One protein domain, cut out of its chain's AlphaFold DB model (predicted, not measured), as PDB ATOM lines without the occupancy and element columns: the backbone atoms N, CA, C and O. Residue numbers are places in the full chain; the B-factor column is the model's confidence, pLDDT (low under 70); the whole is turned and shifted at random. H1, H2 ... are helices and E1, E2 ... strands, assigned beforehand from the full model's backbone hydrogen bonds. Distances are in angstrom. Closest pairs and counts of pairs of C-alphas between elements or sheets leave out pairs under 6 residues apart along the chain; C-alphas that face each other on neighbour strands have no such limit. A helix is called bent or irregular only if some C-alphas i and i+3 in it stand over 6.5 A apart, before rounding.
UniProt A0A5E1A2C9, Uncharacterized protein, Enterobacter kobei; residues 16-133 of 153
ATOM      1  N   LEU A  16      18.370 -12.813 -15.851       69.31
ATOM      2  CA  LEU A  16      18.534 -11.688 -14.940       69.31
ATOM      3  C   LEU A  16      18.466 -10.392 -15.740       69.31
ATOM      4  O   LEU A  16      19.400 -10.033 -16.449       69.31
ATOM      5  N   ARG A  17      17.334  -9.696 -15.612       77.88
ATOM      6  CA  ARG A  17      17.185  -8.330 -16.110       77.88
ATOM      7  C   ARG A  17      18.338  -7.449 -15.643       77.88
ATOM      8  O   ARG A  17      18.635  -7.430 -14.446       77.88
ATOM      9  N   GLN A  18      18.900  -6.663 -16.554       84.12
ATOM     10  CA  GLN A  18      19.866  -5.620 -16.228       84.12
ATOM     11  C   GLN A  18      19.236  -4.559 -15.315       84.12
ATOM     12  O   GLN A  18      19.891  -4.067 -14.395       84.12
ATOM     13  N   PHE A  19      17.953  -4.247 -15.524       84.19
ATOM     14  CA  PHE A  19      17.193  -3.303 -14.708       84.19
ATOM     15  C   PHE A  19      16.044  -4.023 -13.988       84.19
ATOM     16  O   PHE A  19      14.987  -4.278 -14.578       84.19
ATOM     17  N   PRO A  20      16.208  -4.374 -12.697       84.38
ATOM     18  CA  PRO A  20      15.191  -5.120 -11.974       84.38
ATOM     19  C   PRO A  20      13.907  -4.297 -11.814       84.38
ATOM     20  O   PRO A  20      13.929  -3.113 -11.474       84.38
ATOM     21  N   LEU A  21      12.762  -4.949 -12.025       86.25
ATOM     22  CA  LEU A  21      11.460  -4.356 -11.731       86.25
ATOM     23  C   LEU A  21      11.127  -4.494 -10.246       86.25
ATOM     24  O   LEU A  21      11.492  -5.468  -9.588       86.25
ATOM     25  N   ASP A  22      10.331  -3.560  -9.732       89.31
ATOM     26  CA  ASP A  22       9.740  -3.685  -8.407       89.31
ATOM     27  C   ASP A  22       8.656  -4.777  -8.416       89.31
ATOM     28  O   ASP A  22       7.497  -4.554  -8.790       89.31
ATOM     29  N   ASN A  23       9.037  -5.970  -7.958       85.75
ATOM     30  CA  ASN A  23       8.163  -7.137  -7.861       85.75
ATOM     31  C   ASN A  23       6.923  -6.887  -6.989       85.75
ATOM     32  O   ASN A  23       5.840  -7.399  -7.289       85.75
ATOM     33  N   ALA A  24       7.035  -6.071  -5.935       87.81
ATOM     34  CA  ALA A  24       5.891  -5.735  -5.099       87.81
ATOM     35  C   ALA A  24       4.875  -4.898  -5.875       87.81
ATOM     36  O   ALA A  24       3.672  -5.160  -5.784       87.81
ATOM     37  N   ARG A  25       5.341  -3.923  -6.660       89.50
ATOM     38  CA  ARG A  25       4.482  -3.106  -7.522       89.50
ATOM     39  C   ARG A  25       3.866  -3.923  -8.651       89.50
ATOM     40  O   ARG A  25       2.672  -3.768  -8.915       89.50
ATOM     41  N   VAL A  26       4.635  -4.805  -9.288       89.62
ATOM     42  CA  VAL A  26       4.150  -5.707 -10.347       89.62
ATOM     43  C   VAL A  26       3.002  -6.582  -9.827       89.62
ATOM     44  O   VAL A  26       1.918  -6.599 -10.420       89.62
ATOM     45  N   ALA A  27       3.199  -7.247  -8.685       88.00
ATOM     46  CA  ALA A  27       2.224  -8.186  -8.140       88.00
ATOM     47  C   ALA A  27       1.036  -7.493  -7.450       88.00
ATOM     48  O   ALA A  27      -0.121  -7.784  -7.757       88.00
ATOM     49  N   ARG A  28       1.293  -6.559  -6.523       88.56
ATOM     50  CA  ARG A  28       0.245  -5.972  -5.665       88.56
ATOM     51  C   ARG A  28      -0.536  -4.866  -6.367       88.56
ATOM     52  O   ARG A  28      -1.765  -4.836  -6.285       88.56
ATOM     53  N   THR A  29       0.167  -3.982  -7.069       89.88
ATOM     54  CA  THR A  29      -0.429  -2.785  -7.678       89.88
ATOM     55  C   THR A  29      -0.888  -3.059  -9.103       89.88
ATOM     56  O   THR A  29      -2.053  -2.846  -9.439       89.88
ATOM     57  N   CYS A  30       0.009  -3.574  -9.943       92.00
ATOM     58  CA  CYS A  30      -0.253  -3.764 -11.368       92.00
ATOM     59  C   CYS A  30      -1.038  -5.055 -11.656       92.00
ATOM     60  O   CYS A  30      -1.678  -5.162 -12.709       92.00
ATOM     61  N   LYS A  31      -1.050  -5.997 -10.698       92.31
ATOM     62  CA  LYS A  31      -1.724  -7.304 -10.775       92.31
ATOM     63  C   LYS A  31      -1.367  -8.057 -12.058       92.31
ATOM     64  O   LYS A  31      -2.251  -8.514 -12.783       92.31
ATOM     65  N   MET A  32      -0.073  -8.110 -12.356       91.00
ATOM     66  CA  MET A  32       0.474  -8.777 -13.534       91.00
ATOM     67  C   MET A  32       0.990 -10.170 -13.188       91.00
ATOM     68  O   MET A  32       1.440 -10.411 -12.070       91.00
ATOM     69  N   THR A  33       0.947 -11.076 -14.163       90.62
ATOM     70  CA  THR A  33       1.676 -12.349 -14.084       90.62
ATOM     71  C   THR A  33       3.167 -12.133 -14.360       90.62
ATOM     72  O   THR A  33       3.551 -11.108 -14.925       90.62
ATOM     73  N   THR A  34       4.012 -13.106 -14.014       87.88
ATOM     74  CA  THR A  34       5.459 -13.072 -14.305       87.88
ATOM     75  C   THR A  34       5.733 -12.901 -15.799       87.88
ATOM     76  O   THR A  34       6.391 -11.944 -16.184       87.88
ATOM     77  N   ALA A  35       5.084 -13.705 -16.646       88.75
ATOM     78  CA  ALA A  35       5.194 -13.599 -18.104       88.75
ATOM     79  C   ALA A  35       4.766 -12.221 -18.650       88.75
ATOM     80  O   ALA A  35       5.301 -11.723 -19.636       88.75
ATOM     81  N   GLN A  36       3.787 -11.567 -18.009       91.06
ATOM     82  CA  GLN A  36       3.429 -10.194 -18.368       91.06
ATOM     83  C   GLN A  36       4.529  -9.229 -17.938       91.06
ATOM     84  O   GLN A  36       4.921  -8.380 -18.729       91.06
ATOM     85  N   ALA A  37       5.060  -9.366 -16.726       88.12
ATOM     86  CA  ALA A  37       6.152  -8.527 -16.251       88.12
ATOM     87  C   ALA A  37       7.414  -8.676 -17.112       88.12
ATOM     88  O   ALA A  37       8.089  -7.685 -17.363       88.12
ATOM     89  N   GLU A  38       7.719  -9.872 -17.612       88.56
ATOM     90  CA  GLU A  38       8.830 -10.148 -18.537       88.56
ATOM     91  C   GLU A  38       8.681  -9.422 -19.879       88.56
ATOM     92  O   GLU A  38       9.680  -9.048 -20.477       88.56
ATOM     93  N   SER A  39       7.452  -9.116 -20.314       88.75
ATOM     94  CA  SER A  39       7.216  -8.363 -21.559       88.75
ATOM     95  C   SER A  39       7.576  -6.872 -21.495       88.75
ATOM     96  O   SER A  39       7.562  -6.196 -22.523       88.75
ATOM     97  N   ILE A  40       7.865  -6.336 -20.303       90.19
ATOM     98  CA  ILE A  40       8.392  -4.972 -20.141       90.19
ATOM     99  C   ILE A  40       9.811  -4.919 -20.734       90.19
ATOM    100  O   ILE A  40      10.601  -5.841 -20.545       90.19
ATOM    101  N   ARG A  41      10.176  -3.860 -21.458       90.06
ATOM    102  CA  ARG A  41      11.566  -3.715 -21.915       90.06
ATOM    103  C   ARG A  41      12.532  -3.660 -20.729       90.06
ATOM    104  O   ARG A  41      12.246  -3.007 -19.727       90.06
ATOM    105  N   ASP A  42      13.660  -4.352 -20.848       88.19
ATOM    106  CA  ASP A  42      14.730  -4.337 -19.847       88.19
ATOM    107  C   ASP A  42      15.536  -3.038 -19.964       88.19
ATOM    108  O   ASP A  42      16.590  -2.975 -20.588       88.19
ATOM    109  N   MET A  43      14.948  -1.960 -19.453       88.00
ATOM    110  CA  MET A  43      15.471  -0.598 -19.505       88.00
ATOM    111  C   MET A  43      15.286   0.077 -18.151       88.00
ATOM    112  O   MET A  43      14.375  -0.266 -17.389       88.00
ATOM    113  N   ASN A  44      16.088   1.108 -17.881       88.81
ATOM    114  CA  ASN A  44      15.862   1.934 -16.704       88.81
ATOM    115  C   ASN A  44      14.477   2.609 -16.779       88.81
ATOM    116  O   ASN A  44      14.001   3.020 -17.839       88.81
ATOM    117  N   THR A  45      13.836   2.774 -15.625       86.06
ATOM    118  CA  THR A  45      12.537   3.445 -15.485       86.06
ATOM    119  C   THR A  45      12.529   4.859 -16.069       86.06
ATOM    120  O   THR A  45      11.535   5.251 -16.676       86.06
ATOM    121  N   GLU A  46      13.627   5.606 -15.942       87.62
ATOM    122  CA  GLU A  46      13.769   6.952 -16.513       87.62
ATOM    123  C   GLU A  46      13.802   6.935 -18.042       87.62
ATOM    124  O   GLU A  46      13.208   7.787 -18.701       87.62
ATOM    125  N   GLU A  47      14.470   5.945 -18.628       88.62
ATOM    126  CA  GLU A  47      14.539   5.785 -20.079       88.62
ATOM    127  C   GLU A  47      13.206   5.306 -20.643       88.62
ATOM    128  O   GLU A  47      12.777   5.775 -21.699       88.62
ATOM    129  N   LEU A  48      12.516   4.428 -19.910       87.88
ATOM    130  CA  LEU A  48      11.176   3.965 -20.251       87.88
ATOM    131  C   LEU A  48      10.163   5.122 -20.245       87.88
ATOM    132  O   LEU A  48       9.270   5.156 -21.088       87.88
ATOM    133  N   GLN A  49      10.320   6.100 -19.347       88.44
ATOM    134  CA  GLN A  49       9.483   7.307 -19.312       88.44
ATOM    135  C   GLN A  49       9.715   8.248 -20.500       88.44
ATOM    136  O   GLN A  49       8.798   8.975 -20.879       88.44
ATOM    137  N   LYS A  50      10.911   8.230 -21.099       91.31
ATOM    138  CA  LYS A  50      11.242   9.043 -22.281       91.31
ATOM    139  C   LYS A  50      10.675   8.462 -23.580       91.31
ATOM    140  O   LYS A  50      10.624   9.164 -24.588       91.31
ATOM    141  N   GLN A  51      10.234   7.203 -23.568       91.00
ATOM    142  CA  GLN A  51       9.683   6.537 -24.745       91.00
ATOM    143  C   GLN A  51       8.371   7.185 -25.198       91.00
ATOM    144  O   GLN A  51       7.480   7.455 -24.395       91.00
ATOM    145  N   ILE A  52       8.235   7.383 -26.511       90.12
ATOM    146  CA  ILE A  52       7.003   7.906 -27.117       90.12
ATOM    147  C   ILE A  52       5.916   6.828 -27.078       90.12
ATOM    148  O   ILE A  52       4.811   7.072 -26.590       90.12
ATOM    149  N   PHE A  53       6.255   5.622 -27.543       92.75
ATOM    150  CA  PHE A  53       5.354   4.476 -27.600       92.75
ATOM    151  C   PHE A  53       5.685   3.468 -26.511       92.75
ATOM    152  O   PHE A  53       6.828   3.029 -26.344       92.75
ATOM    153  N   VAL A  54       4.649   3.096 -25.772       93.75
ATOM    154  CA  VAL A  54       4.764   2.240 -24.599       93.75
ATOM    155  C   VAL A  54       3.698   1.157 -24.665       93.75
ATOM    156  O   VAL A  54       2.549   1.408 -25.046       93.75
ATOM    157  N   THR A  55       4.063  -0.078 -24.323       94.19
ATOM    158  CA  THR A  55       3.091  -1.177 -24.301       94.19
ATOM    159  C   THR A  55       2.093  -0.994 -23.147       94.19
ATOM    160  O   THR A  55       2.387  -0.318 -22.159       94.19
ATOM    161  N   PRO A  56       0.907  -1.629 -23.188       93.94
ATOM    162  CA  PRO A  56      -0.055  -1.535 -22.086       93.94
ATOM    163  C   PRO A  56       0.505  -2.021 -20.744       93.94
ATOM    164  O   PRO A  56       0.067  -1.571 -19.685       93.94
ATOM    165  N   VAL A  57       1.462  -2.950 -20.791       94.50
ATOM    166  CA  VAL A  57       2.124  -3.499 -19.608       94.50
ATOM    167  C   VAL A  57       3.102  -2.482 -19.030       94.50
ATOM    168  O   VAL A  57       3.019  -2.156 -17.849       94.50
ATOM    169  N   GLU A  58       3.962  -1.915 -19.868       94.56
ATOM    170  CA  GLU A  58       4.889  -0.858 -19.468       94.56
ATOM    171  C   GLU A  58       4.137   0.363 -18.913       94.56
ATOM    172  O   GLU A  58       4.479   0.881 -17.852       94.56
ATOM    173  N   PHE A  59       3.039   0.768 -19.558       94.94
ATOM    174  CA  PHE A  59       2.213   1.887 -19.105       94.94
ATOM    175  C   PHE A  59       1.566   1.618 -17.742       94.94
ATOM    176  O   PHE A  59       1.538   2.490 -16.870       94.94
ATOM    177  N   ALA A  60       1.042   0.408 -17.537       95.12
ATOM    178  CA  ALA A  60       0.484  -0.006 -16.254       95.12
ATOM    179  C   ALA A  60       1.545   0.041 -15.144       95.12
ATOM    180  O   ALA A  60       1.274   0.580 -14.068       95.12
ATOM    181  N   TYR A  61       2.760  -0.436 -15.433       94.25
ATOM    182  CA  TYR A  61       3.880  -0.367 -14.502       94.25
ATOM    183  C   TYR A  61       4.239   1.084 -14.163       94.25
ATOM    184  O   TYR A  61       4.184   1.451 -12.989       94.25
ATOM    185  N   LEU A  62       4.472   1.940 -15.164       93.00
ATOM    186  CA  LEU A  62       4.827   3.354 -14.981       93.00
ATOM    187  C   LEU A  62       3.770   4.146 -14.201       93.00
ATOM    188  O   LEU A  62       4.103   4.890 -13.279       93.00
ATOM    189  N   THR A  63       2.490   3.955 -14.521       91.44
ATOM    190  CA  THR A  63       1.386   4.704 -13.895       91.44
ATOM    191  C   THR A  63       0.881   4.088 -12.591       91.44
ATOM    192  O   THR A  63       0.073   4.707 -11.901       91.44
ATOM    193  N   GLY A  64       1.330   2.877 -12.240       92.12
ATOM    194  CA  GLY A  64       0.861   2.175 -11.042       92.12
ATOM    195  C   GLY A  64      -0.608   1.758 -11.148       92.12
ATOM    196  O   GLY A  64      -1.342   1.769 -10.162       92.12
ATOM    197  N   ARG A  65      -1.061   1.416 -12.357       92.56
ATOM    198  CA  ARG A  65      -2.427   0.958 -12.631       92.56
ATOM    199  C   ARG A  65      -2.433  -0.541 -12.889       92.56
ATOM    200  O   ARG A  65      -1.452  -1.115 -13.346       92.56
ATOM    201  N   THR A  66      -3.575  -1.187 -12.657       95.25
ATOM    202  CA  THR A  66      -3.723  -2.594 -13.050       95.25
ATOM    203  C   THR A  66      -3.750  -2.731 -14.571       95.25
ATOM    204  O   THR A  66      -4.363  -1.910 -15.259       95.25
ATOM    205  N   LEU A  67      -3.178  -3.812 -15.104       94.00
ATOM    206  CA  LEU A  67      -3.180  -4.071 -16.551       94.00
ATOM    207  C   LEU A  67      -4.605  -4.140 -17.135       94.00
ATOM    208  O   LEU A  67      -4.867  -3.652 -18.233       94.00
ATOM    209  N   LYS A  68      -5.556  -4.699 -16.374       94.38
ATOM    210  CA  LYS A  68      -6.981  -4.719 -16.742       94.38
ATOM    211  C   LYS A  68      -7.566  -3.309 -16.851       94.38
ATOM    212  O   LYS A  68      -8.312  -3.036 -17.784       94.38
ATOM    213  N   SER A  69      -7.232  -2.424 -15.910       94.62
ATOM    214  CA  SER A  69      -7.685  -1.031 -15.939       94.62
ATOM    215  C   SER A  69      -7.159  -0.314 -17.178       94.62
ATOM    216  O   SER A  69      -7.941   0.289 -17.901       94.62
ATOM    217  N   VAL A  70      -5.869  -0.470 -17.488       94.81
ATOM    218  CA  VAL A  70      -5.265   0.133 -18.685       94.81
ATOM    219  C   VAL A  70      -5.955  -0.341 -19.962       94.81
ATOM    220  O   VAL A  70      -6.344   0.488 -20.776       94.81
ATOM    221  N   ARG A  71      -6.211  -1.646 -20.110       93.38
ATOM    222  CA  ARG A  71      -6.963  -2.172 -21.264       93.38
ATOM    223  C   ARG A  71      -8.356  -1.552 -21.381       93.38
ATOM    224  O   ARG A  71      -8.722  -1.111 -22.461       93.38
ATOM    225  N   ASN A  72      -9.083  -1.425 -20.270       94.88
ATOM    226  CA  ASN A  72     -10.390  -0.768 -20.272       94.88
ATOM    227  C   ASN A  72     -10.305   0.710 -20.690       94.88
ATOM    228  O   ASN A  72     -11.196   1.191 -21.383       94.88
ATOM    229  N   LEU A  73      -9.261   1.434 -20.269       93.69
ATOM    230  CA  LEU A  73      -9.039   2.821 -20.688       93.69
ATOM    231  C   LEU A  73      -8.773   2.907 -22.199       93.69
ATOM    232  O   LEU A  73      -9.320   3.781 -22.867       93.69
ATOM    233  N   MET A  74      -7.988   1.971 -22.739       93.12
ATOM    234  CA  MET A  74      -7.719   1.881 -24.177       93.12
ATOM    235  C   MET A  74      -8.987   1.566 -24.977       93.12
ATOM    236  O   MET A  74      -9.230   2.186 -26.007       93.12
ATOM    237  N   ASP A  75      -9.803   0.620 -24.506       91.56
ATOM    238  CA  ASP A  75     -11.042   0.215 -25.181       91.56
ATOM    239  C   ASP A  75     -12.094   1.340 -25.172       91.56
ATOM    240  O   ASP A  75     -12.899   1.442 -26.092       91.56
ATOM    241  N   ARG A  76     -12.057   2.220 -24.163       92.19
ATOM    242  CA  ARG A  76     -12.922   3.407 -24.041       92.19
ATOM    243  C   ARG A  76     -12.358   4.666 -24.706       92.19
ATOM    244  O   ARG A  76     -12.933   5.732 -24.517       92.19
ATOM    245  N   ALA A  77     -11.232   4.564 -25.415       88.56
ATOM    246  CA  ALA A  77     -10.534   5.703 -26.018       88.56
ATOM    247  C   ALA A  77     -10.207   6.840 -25.019       88.56
ATOM    248  O   ALA A  77     -10.159   8.008 -25.383       88.56
ATOM    249  N   GLN A  78      -9.962   6.496 -23.748       89.62
ATOM    250  CA  GLN A  78      -9.562   7.446 -22.695       89.62
ATOM    251  C   GLN A  78      -8.041   7.642 -22.617       89.62
ATOM    252  O   GLN A  78      -7.548   8.371 -21.761       89.62
ATOM    253  N   LEU A  79      -7.293   6.950 -23.478       91.81
ATOM    254  CA  LEU A  79      -5.852   7.086 -23.633       91.81
ATOM    255  C   LEU A  79      -5.531   7.324 -25.111       91.81
ATOM    256  O   LEU A  79      -6.198   6.734 -25.967       91.81
ATOM    257  N   PRO A  80      -4.489   8.112 -25.410       91.56
ATOM    258  CA  PRO A  80      -3.974   8.236 -26.763       91.56
ATOM    259  C   PRO A  80      -3.313   6.910 -27.166       91.56
ATOM    260  O   PRO A  80      -2.312   6.486 -26.582       91.56
ATOM    261  N   VAL A  81      -3.925   6.198 -28.117       92.88
ATOM    262  CA  VAL A  81      -3.500   4.855 -28.537       92.88
ATOM    263  C   VAL A  81      -3.150   4.857 -30.015       92.88
ATOM    264  O   VAL A  81      -4.005   5.098 -30.864       92.88
ATOM    265  N   HIS A  82      -1.913   4.482 -30.313       90.81
ATOM    266  CA  HIS A  82      -1.463   4.155 -31.653       90.81
ATOM    267  C   HIS A  82      -1.726   2.672 -31.950       90.81
ATOM    268  O   HIS A  82      -1.512   1.798 -31.101       90.81
ATOM    269  N   ARG A  83      -2.238   2.375 -33.148       88.44
ATOM    270  CA  ARG A  83      -2.539   1.010 -33.594       88.44
ATOM    271  C   ARG A  83      -1.603   0.650 -34.737       88.44
ATOM    272  O   ARG A  83      -1.728   1.212 -35.817       88.44
ATOM    273  N   GLU A  84      -0.729  -0.317 -34.502       83.94
ATOM    274  CA  GLU A  84       0.154  -0.866 -35.525       83.94
ATOM    275  C   GLU A  84      -0.428  -2.166 -36.080       83.94
ATOM    276  O   GLU A  84      -0.791  -3.091 -35.341       83.94
ATOM    277  N   GLY A  85      -0.505  -2.248 -37.402       78.44
ATOM    278  CA  GLY A  85      -0.944  -3.433 -38.122       78.44
ATOM    279  C   GLY A  85      -1.441  -3.084 -39.515       78.44
ATOM    280  O   GLY A  85      -1.767  -1.934 -39.801       78.44
ATOM    281  N   MET A  86      -1.528  -4.099 -40.374       78.75
ATOM    282  CA  MET A  86      -2.137  -3.930 -41.690       78.75
ATOM    283  C   MET A  86      -3.580  -3.420 -41.542       78.75
ATOM    284  O   MET A  86      -4.298  -3.896 -40.642       78.75
ATOM    285  N   PRO A  87      -4.023  -2.490 -42.410       77.06
ATOM    286  CA  PRO A  87      -5.427  -2.106 -42.495       77.06
ATOM    287  C   PRO A  87      -6.306  -3.361 -42.604       77.06
ATOM    288  O   PRO A  87      -6.044  -4.238 -43.420       77.06
ATOM    289  N   GLY A  88      -7.310  -3.488 -41.733       76.00
ATOM    290  CA  GLY A  88      -8.196  -4.662 -41.690       76.00
ATOM    291  C   GLY A  88      -7.727  -5.831 -40.812       76.00
ATOM    292  O   GLY A  88      -8.434  -6.833 -40.706       76.00
ATOM    293  N   SER A  89      -6.584  -5.730 -40.125       80.94
ATOM    294  CA  SER A  89      -6.175  -6.772 -39.174       80.94
ATOM    295  C   SER A  89      -7.164  -6.889 -38.000       80.94
ATOM    296  O   SER A  89      -7.521  -5.908 -37.350       80.94
ATOM    297  N   LYS A  90      -7.602  -8.120 -37.686       81.81
ATOM    298  CA  LYS A  90      -8.589  -8.395 -36.618       81.81
ATOM    299  C   LYS A  90      -8.101  -7.981 -35.222       81.81
ATOM    300  O   LYS A  90      -8.908  -7.717 -34.332       81.81
ATOM    301  N   ARG A  91      -6.782  -7.987 -34.999       80.50
ATOM    302  CA  ARG A  91      -6.139  -7.675 -33.715       80.50
ATOM    303  C   ARG A  91      -4.845  -6.884 -33.945       80.50
ATOM    304  O   ARG A  91      -3.771  -7.482 -33.888       80.50
ATOM    305  N   PRO A  92      -4.931  -5.569 -34.207       86.50
ATOM    306  CA  PRO A  92      -3.740  -4.736 -34.322       86.50
ATOM    307  C   PRO A  92      -3.003  -4.683 -32.981       86.50
ATOM    308  O   PRO A  92      -3.621  -4.742 -31.908       86.50
ATOM    309  N   LYS A  93      -1.676  -4.546 -33.032       88.56
ATOM    310  CA  LYS A  93      -0.892  -4.224 -31.840       88.56
ATOM    311  C   LYS A  93      -1.230  -2.796 -31.425       88.56
ATOM    312  O   LYS A  93      -1.457  -1.924 -32.258       88.56
ATOM    313  N   ARG A  94      -1.344  -2.574 -30.119       90.94
ATOM    314  CA  ARG A  94      -1.794  -1.298 -29.558       90.94
ATOM    315  C   ARG A  94      -0.722  -0.762 -28.627       90.94
ATOM    316  O   ARG A  94      -0.376  -1.436 -27.657       90.94
ATOM    317  N   PHE A  95      -0.269   0.447 -28.909       93.44
ATOM    318  CA  PHE A  95       0.712   1.177 -28.120       93.44
ATOM    319  C   PHE A  95       0.069   2.434 -27.560       93.44
ATOM    320  O   PHE A  95      -0.782   3.046 -28.198       93.44
ATOM    321  N   ILE A  96       0.447   2.802 -26.345       94.00
ATOM    322  CA  ILE A  96      -0.012   4.029 -25.706       94.00
ATOM    323  C   ILE A  96       1.035   5.103 -25.979       94.00
ATOM    324  O   ILE A  96       2.231   4.855 -25.811       94.00
ATOM    325  N   MET A  97       0.580   6.281 -26.400       94.06
ATOM    326  CA  MET A  97       1.434   7.445 -26.624       94.06
ATOM    327  C   MET A  97       1.666   8.138 -25.279       94.06
ATOM    328  O   MET A  97       0.837   8.905 -24.790       94.06
ATOM    329  N   LEU A  98       2.775   7.792 -24.623       93.31
ATOM    330  CA  LEU A  98       3.028   8.168 -23.233       93.31
ATOM    331  C   LEU A  98       3.214   9.685 -23.072       93.31
ATOM    332  O   LEU A  98       2.684  10.271 -22.133       93.31
ATOM    333  N   GLN A  99       3.932  10.313 -24.003       92.19
ATOM    334  CA  GLN A  99       4.173  11.761 -24.015       92.19
ATOM    335  C   GLN A  99       2.862  12.555 -24.118       92.19
ATOM    336  O   GLN A  99       2.620  13.459 -23.323       92.19
ATOM    337  N   GLU A 100       1.966  12.165 -25.029       92.75
ATOM    338  CA  GLU A 100       0.649  12.799 -25.163       92.75
ATOM    339  C   GLU A 100      -0.200  12.631 -23.902       92.75
ATOM    340  O   GLU A 100      -0.862  13.572 -23.462       92.75
ATOM    341  N   TYR A 101      -0.141  11.453 -23.273       93.00
ATOM    342  CA  TYR A 101      -0.807  11.223 -21.995       93.00
ATOM    343  C   TYR A 101      -0.274  12.162 -20.903       93.00
ATOM    344  O   TYR A 101      -1.066  12.762 -20.176       93.00
ATOM    345  N   TRP A 102       1.047  12.329 -20.784       91.25
ATOM    346  CA  TRP A 102       1.627  13.244 -19.799       91.25
ATOM    347  C   TRP A 102       1.277  14.702 -20.075       91.25
ATOM    348  O   TRP A 102       0.944  15.417 -19.130       91.25
ATOM    349  N   ASN A 103       1.269  15.119 -21.340       91.44
ATOM    350  CA  ASN A 103       0.840  16.458 -21.736       91.44
ATOM    351  C   ASN A 103      -0.623  16.705 -21.354       91.44
ATOM    352  O   ASN A 103      -0.934  17.732 -20.752       91.44
ATOM    353  N   ALA A 104      -1.509  15.735 -21.603       89.31
ATOM    354  CA  ALA A 104      -2.906  15.814 -21.184       89.31
ATOM    355  C   ALA A 104      -3.039  15.910 -19.654       89.31
ATOM    356  O   ALA A 104      -3.800  16.730 -19.144       89.31
ATOM    357  N   VAL A 105      -2.266  15.124 -18.897       88.62
ATOM    358  CA  VAL A 105      -2.257  15.189 -17.425       88.62
ATOM    359  C   VAL A 105      -1.734  16.535 -16.920       88.62
ATOM    360  O   VAL A 105      -2.302  17.089 -15.978       88.62
ATOM    361  N   ALA A 106      -0.665  17.063 -17.517       88.50
ATOM    362  CA  ALA A 106      -0.092  18.355 -17.160       88.50
ATOM    363  C   ALA A 106      -1.082  19.493 -17.433       88.50
ATOM    364  O   ALA A 106      -1.306  20.325 -16.558       88.50
ATOM    365  N   HIS A 107      -1.742  19.465 -18.591       89.56
ATOM    366  CA  HIS A 107      -2.790  20.414 -18.944       89.56
ATOM    367  C   HIS A 107      -3.959  20.354 -17.954       89.56
ATOM    368  O   HIS A 107      -4.343  21.373 -17.390       89.56
ATOM    369  N   CYS A 108      -4.470  19.157 -17.643       84.69
ATOM    370  CA  CYS A 108      -5.525  18.998 -16.640       84.69
ATOM    371  C   CYS A 108      -5.107  19.527 -15.263       84.69
ATOM    372  O   CYS A 108      -5.929  20.112 -14.572       84.69
ATOM    373  N   ARG A 109      -3.843  19.348 -14.859       82.75
ATOM    374  CA  ARG A 109      -3.322  19.903 -13.599       82.75
ATOM    375  C   ARG A 109      -3.191  21.422 -13.629       82.75
ATOM    376  O   ARG A 109      -3.400  22.040 -12.594       82.75
ATOM    377  N   ALA A 110      -2.848  22.005 -14.774       80.31
ATOM    378  CA  ALA A 110      -2.751  23.453 -14.942       80.31
ATOM    379  C   ALA A 110      -4.119  24.150 -14.852       80.31
ATOM    380  O   ALA A 110      -4.181  25.300 -14.435       80.31
ATOM    381  N   LEU A 111      -5.207  23.450 -15.193       80.69
ATOM    382  CA  LEU A 111      -6.575  23.963 -15.053       80.69
ATOM    383  C   LEU A 111      -7.070  24.009 -13.599       80.69
ATOM    384  O   LEU A 111      -8.059  24.677 -13.324       80.69
ATOM    385  N   ILE A 112      -6.416  23.293 -12.680       84.00
ATOM    386  CA  ILE A 112      -6.832  23.213 -11.276       84.00
ATOM    387  C   ILE A 112      -6.370  24.472 -10.544       84.00
ATOM    388  O   ILE A 112      -5.174  24.770 -10.488       84.00
ATOM    389  N   THR A 113      -7.309  25.184  -9.925       88.25
ATOM    390  CA  THR A 113      -6.997  26.354  -9.095       88.25
ATOM    391  C   THR A 113      -6.224  25.953  -7.828       88.25
ATOM    392  O   THR A 113      -6.328  24.815  -7.355       88.25
ATOM    393  N   PRO A 114      -5.452  26.865  -7.206       87.94
ATOM    394  CA  PRO A 114      -4.747  26.566  -5.957       87.94
ATOM    395  C   PRO A 114      -5.675  26.083  -4.830       87.94
ATOM    396  O   PRO A 114      -5.297  25.204  -4.052       87.94
ATOM    397  N   GLU A 115      -6.898  26.616  -4.768       86.56
ATOM    398  CA  GLU A 115      -7.917  26.226  -3.790       86.56
ATOM    399  C   GLU A 115      -8.412  24.795  -4.026       86.56
ATOM    400  O   GLU A 115      -8.432  23.983  -3.097       86.56
ATOM    401  N   GLU A 116      -8.736  24.447  -5.274       86.94
ATOM    402  CA  GLU A 116      -9.123  23.085  -5.653       86.94
ATOM    403  C   GLU A 116      -7.985  22.094  -5.418       86.94
ATOM    404  O   GLU A 116      -8.216  20.991  -4.923       86.94
ATOM    405  N   LYS A 117      -6.740  22.487  -5.705       86.06
ATOM    406  CA  LYS A 117      -5.562  21.664  -5.423       86.06
ATOM    407  C   LYS A 117      -5.445  21.366  -3.929       86.06
ATOM    408  O   LYS A 117      -5.297  20.205  -3.553       86.06
ATOM    409  N   HIS A 118      -5.568  22.385  -3.075       86.25
ATOM    410  CA  HIS A 118      -5.542  22.213  -1.619       86.25
ATOM    411  C   HIS A 118      -6.684  21.320  -1.124       86.25
ATOM    412  O   HIS A 118      -6.490  20.472  -0.248       86.25
ATOM    413  N   PHE A 119      -7.872  21.464  -1.714       84.94
ATOM    414  CA  PHE A 119      -9.014  20.606  -1.423       84.94
ATOM    415  C   PHE A 119      -8.752  19.141  -1.808       84.94
ATOM    416  O   PHE A 119      -8.959  18.248  -0.982       84.94
ATOM    417  N   ILE A 120      -8.242  18.886  -3.017       84.81
ATOM    418  CA  ILE A 120      -7.879  17.546  -3.505       84.81
ATOM    419  C   ILE A 120      -6.803  16.920  -2.610       84.81
ATOM    420  O   ILE A 120      -6.948  15.772  -2.186       84.81
ATOM    421  N   ASP A 121      -5.756  17.672  -2.267       84.81
ATOM    422  CA  ASP A 121      -4.667  17.196  -1.412       84.81
ATOM    423  C   ASP A 121      -5.181  16.804  -0.018       84.81
ATOM    424  O   ASP A 121      -4.803  15.760   0.526       84.81
ATOM    425  N   ARG A 122      -6.099  17.594   0.555       84.88
ATOM    426  CA  ARG A 122      -6.756  17.271   1.829       84.88
ATOM    427  C   ARG A 122      -7.622  16.012   1.715       84.88
ATOM    428  O   ARG A 122      -7.593  15.173   2.617       84.88
ATOM    429  N   LEU A 123      -8.340  15.850   0.602       83.50
ATOM    430  CA  LEU A 123      -9.200  14.696   0.327       83.50
ATOM    431  C   LEU A 123      -8.402  13.392   0.152       83.50
ATOM    432  O   LEU A 123      -8.873  12.331   0.556       83.50
ATOM    433  N   MET A 124      -7.187  13.464  -0.402       77.94
ATOM    434  CA  MET A 124      -6.280  12.315  -0.544       77.94
ATOM    435  C   MET A 124      -5.562  11.935   0.761       77.94
ATOM    436  O   MET A 124      -5.236  10.763   0.950       77.94
ATOM    437  N   ARG A 125      -5.313  12.893   1.667       81.69
ATOM    438  CA  ARG A 125      -4.596  12.656   2.937       81.69
ATOM    439  C   ARG A 125      -5.505  12.195   4.072       81.69
ATOM    440  O   ARG A 125      -5.113  11.326   4.847       81.69
ATOM    441  N   ASP A 126      -6.699  12.774   4.194       81.56
ATOM    442  CA  ASP A 126      -7.583  12.515   5.329       81.56
ATOM    443  C   ASP A 126      -8.791  11.647   4.948       81.56
ATOM    444  O   ASP A 126      -9.735  12.070   4.276       81.56
ATOM    445  N   LYS A 127      -8.804  10.423   5.482       76.94
ATOM    446  CA  LYS A 127      -9.893   9.456   5.301       76.94
ATOM    447  C   LYS A 127     -11.226   9.953   5.876       76.94
ATOM    448  O   LYS A 127     -12.275   9.538   5.381       76.94
ATOM    449  N   LYS A 128     -11.214  10.815   6.906       78.50
ATOM    450  CA  LYS A 128     -12.437  11.425   7.464       78.50
ATOM    451  C   LYS A 128     -13.017  12.441   6.488       78.50
ATOM    452  O   LYS A 128     -14.205  12.363   6.187       78.50
ATOM    453  N   THR A 129     -12.181  13.324   5.944       74.50
ATOM    454  CA  THR A 129     -12.574  14.274   4.894       74.50
ATOM    455  C   THR A 129     -13.094  13.549   3.651       74.50
ATOM    456  O   THR A 129     -14.191  13.859   3.196       74.50
ATOM    457  N   TYR A 130     -12.396  12.511   3.174       77.81
ATOM    458  CA  TYR A 130     -12.875  11.665   2.072       77.81
ATOM    459  C   TYR A 130     -14.272  11.097   2.356       77.81
ATOM    460  O   TYR A 130     -15.197  11.308   1.579       77.81
ATOM    461  N   ARG A 131     -14.459  10.438   3.509       75.88
ATOM    462  CA  ARG A 131     -15.751   9.844   3.894       75.88
ATOM    463  C   ARG A 131     -16.862  10.877   4.055       75.88
ATOM    464  O   ARG A 131     -17.996  10.566   3.729       75.88
ATOM    465  N   ARG A 132     -16.565  12.079   4.551       76.56
ATOM    466  CA  ARG A 132     -17.559  13.156   4.671       76.56
ATOM    467  C   ARG A 132     -18.033  13.632   3.294       76.56
ATOM    468  O   ARG A 132     -19.216  13.898   3.134       76.56
ATOM    469  N   VAL A 133     -17.129  13.710   2.316       73.88
ATOM    470  CA  VAL A 133     -17.443  14.172   0.956       73.88
ATOM    471  C   VAL A 133     -18.103  13.071   0.114       73.88
ATOM    472  O   VAL A 133     -19.062  13.345  -0.599       73.88
TER     473      VAL A 133
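Overview. This is residues 16 to 133 of the 153 residues of an uncharacterized protein of Enterobacter kobei (UniProt A0A5E1A2C9). A loose cluster of short helices and a small strand hairpin makes the body, and a longer helix, H6, leads from it as an arm to a separate pair of helices, H7 and H8, which meet at a corner. In the body H4 is in the middle, with H3 and H5 on opposite sides of it, H1 and H2 close by, and E2 of the hairpin E1-E2 near the first residues of H4. The printed part has 118 residues with eight named helices and two named strands, in the order H1 H2 H3 H4 H5 E1 E2 H6 H7 H8; the two strands make one antiparallel sheet, and the class is mostly helix. The whole is loose, with a radius of gyration of the C-alphas of 17.0 A and spans of 48 by 36 by 25 A.

Arrangement. H1, residues 23 to 29, is close to but not clearly touching H2, residues 34 to 38; their closest C-alphas, those of Val 26 and Ala 37, are 6.8 A apart. H3, residues 45 to 50, only just touches H4, residues 56 to 63, with 3 pairs of C-alphas within 8 A; the closest are those of Gln 49 and Leu 62, 7.5 A apart, and the lines are about perpendicular at 73 degrees. H1 is close to but not clearly touching H4, with the C-alphas of Val 26 and Tyr 61 closest at 6.8 A. H2 is likewise close to but not clearly touching H4, with the C-alphas of Gln 36 and Val 57 closest at 6.9 A. H4 touches H5, residues 67 to 75, with 7 pairs of C-alphas within 8 A; the closest are those of Ala 60 and Leu 67, 5.5 A apart, and at 71 degrees the lines are only just about perpendicular. E1, residues 81 to 84, and E2, residues 93 to 97, form an antiparallel hairpin with 144 degrees between their directions; N 82 and O 95 are 2.8 A apart and N 93 and O 84 2.9 A, both within hydrogen-bond range. The closest C-alphas of H4 and E2 are those of Pro 56 and Ile 96, 6.6 A apart, and residues 53 to 54 make a short antiparallel pairing with residues 96 to 97 of E2. H5 and E2 are near each other. H6, residues 98 to 110, is close to but not clearly touching H3, with the C-alphas of Gln 49 and Leu 98 closest at 7.6 A. H7, residues 114 to 125, is apart from H6; it touches H8, residues 127 to 133, only at the corner, with its residues 122 to 124 alone, the C-alphas of Leu 123 and Tyr 130 being closest at 5.1 A. In each of the eight helices every O i to N i+4 pair is within hydrogen-bond range.

Along the chain. H1 begins at C-alpha 23, (8.163, -7.137, -7.861), and is 9.6 A long; it is neither bent nor irregular, but only just, with C-alphas 26 and 29 6.1 A apart. H2, H3, H4 and H5 measure 6.2, 8.9, 10.4 and 12.4 A. E1 is 9.7 A long and E2 13.0 A. H6, 18.3 A, begins at C-alpha 98, (3.028, 8.168, -23.233). H7 is 16.5 A long, and H8, 9.9 A, ends at C-alpha 133, (-17.443, 14.172, 0.956).

Size, cuts and confidence. The two C-alphas farthest apart, those of Met 86 and Lys 128, are 52.5 A apart. The printed part has no cut. No link is long; H2 to H3 and E1 to E2 are short, and the others are tight. The mean pLDDT of the printed part is 87.8, and residue 16 is the one printed residue under 70.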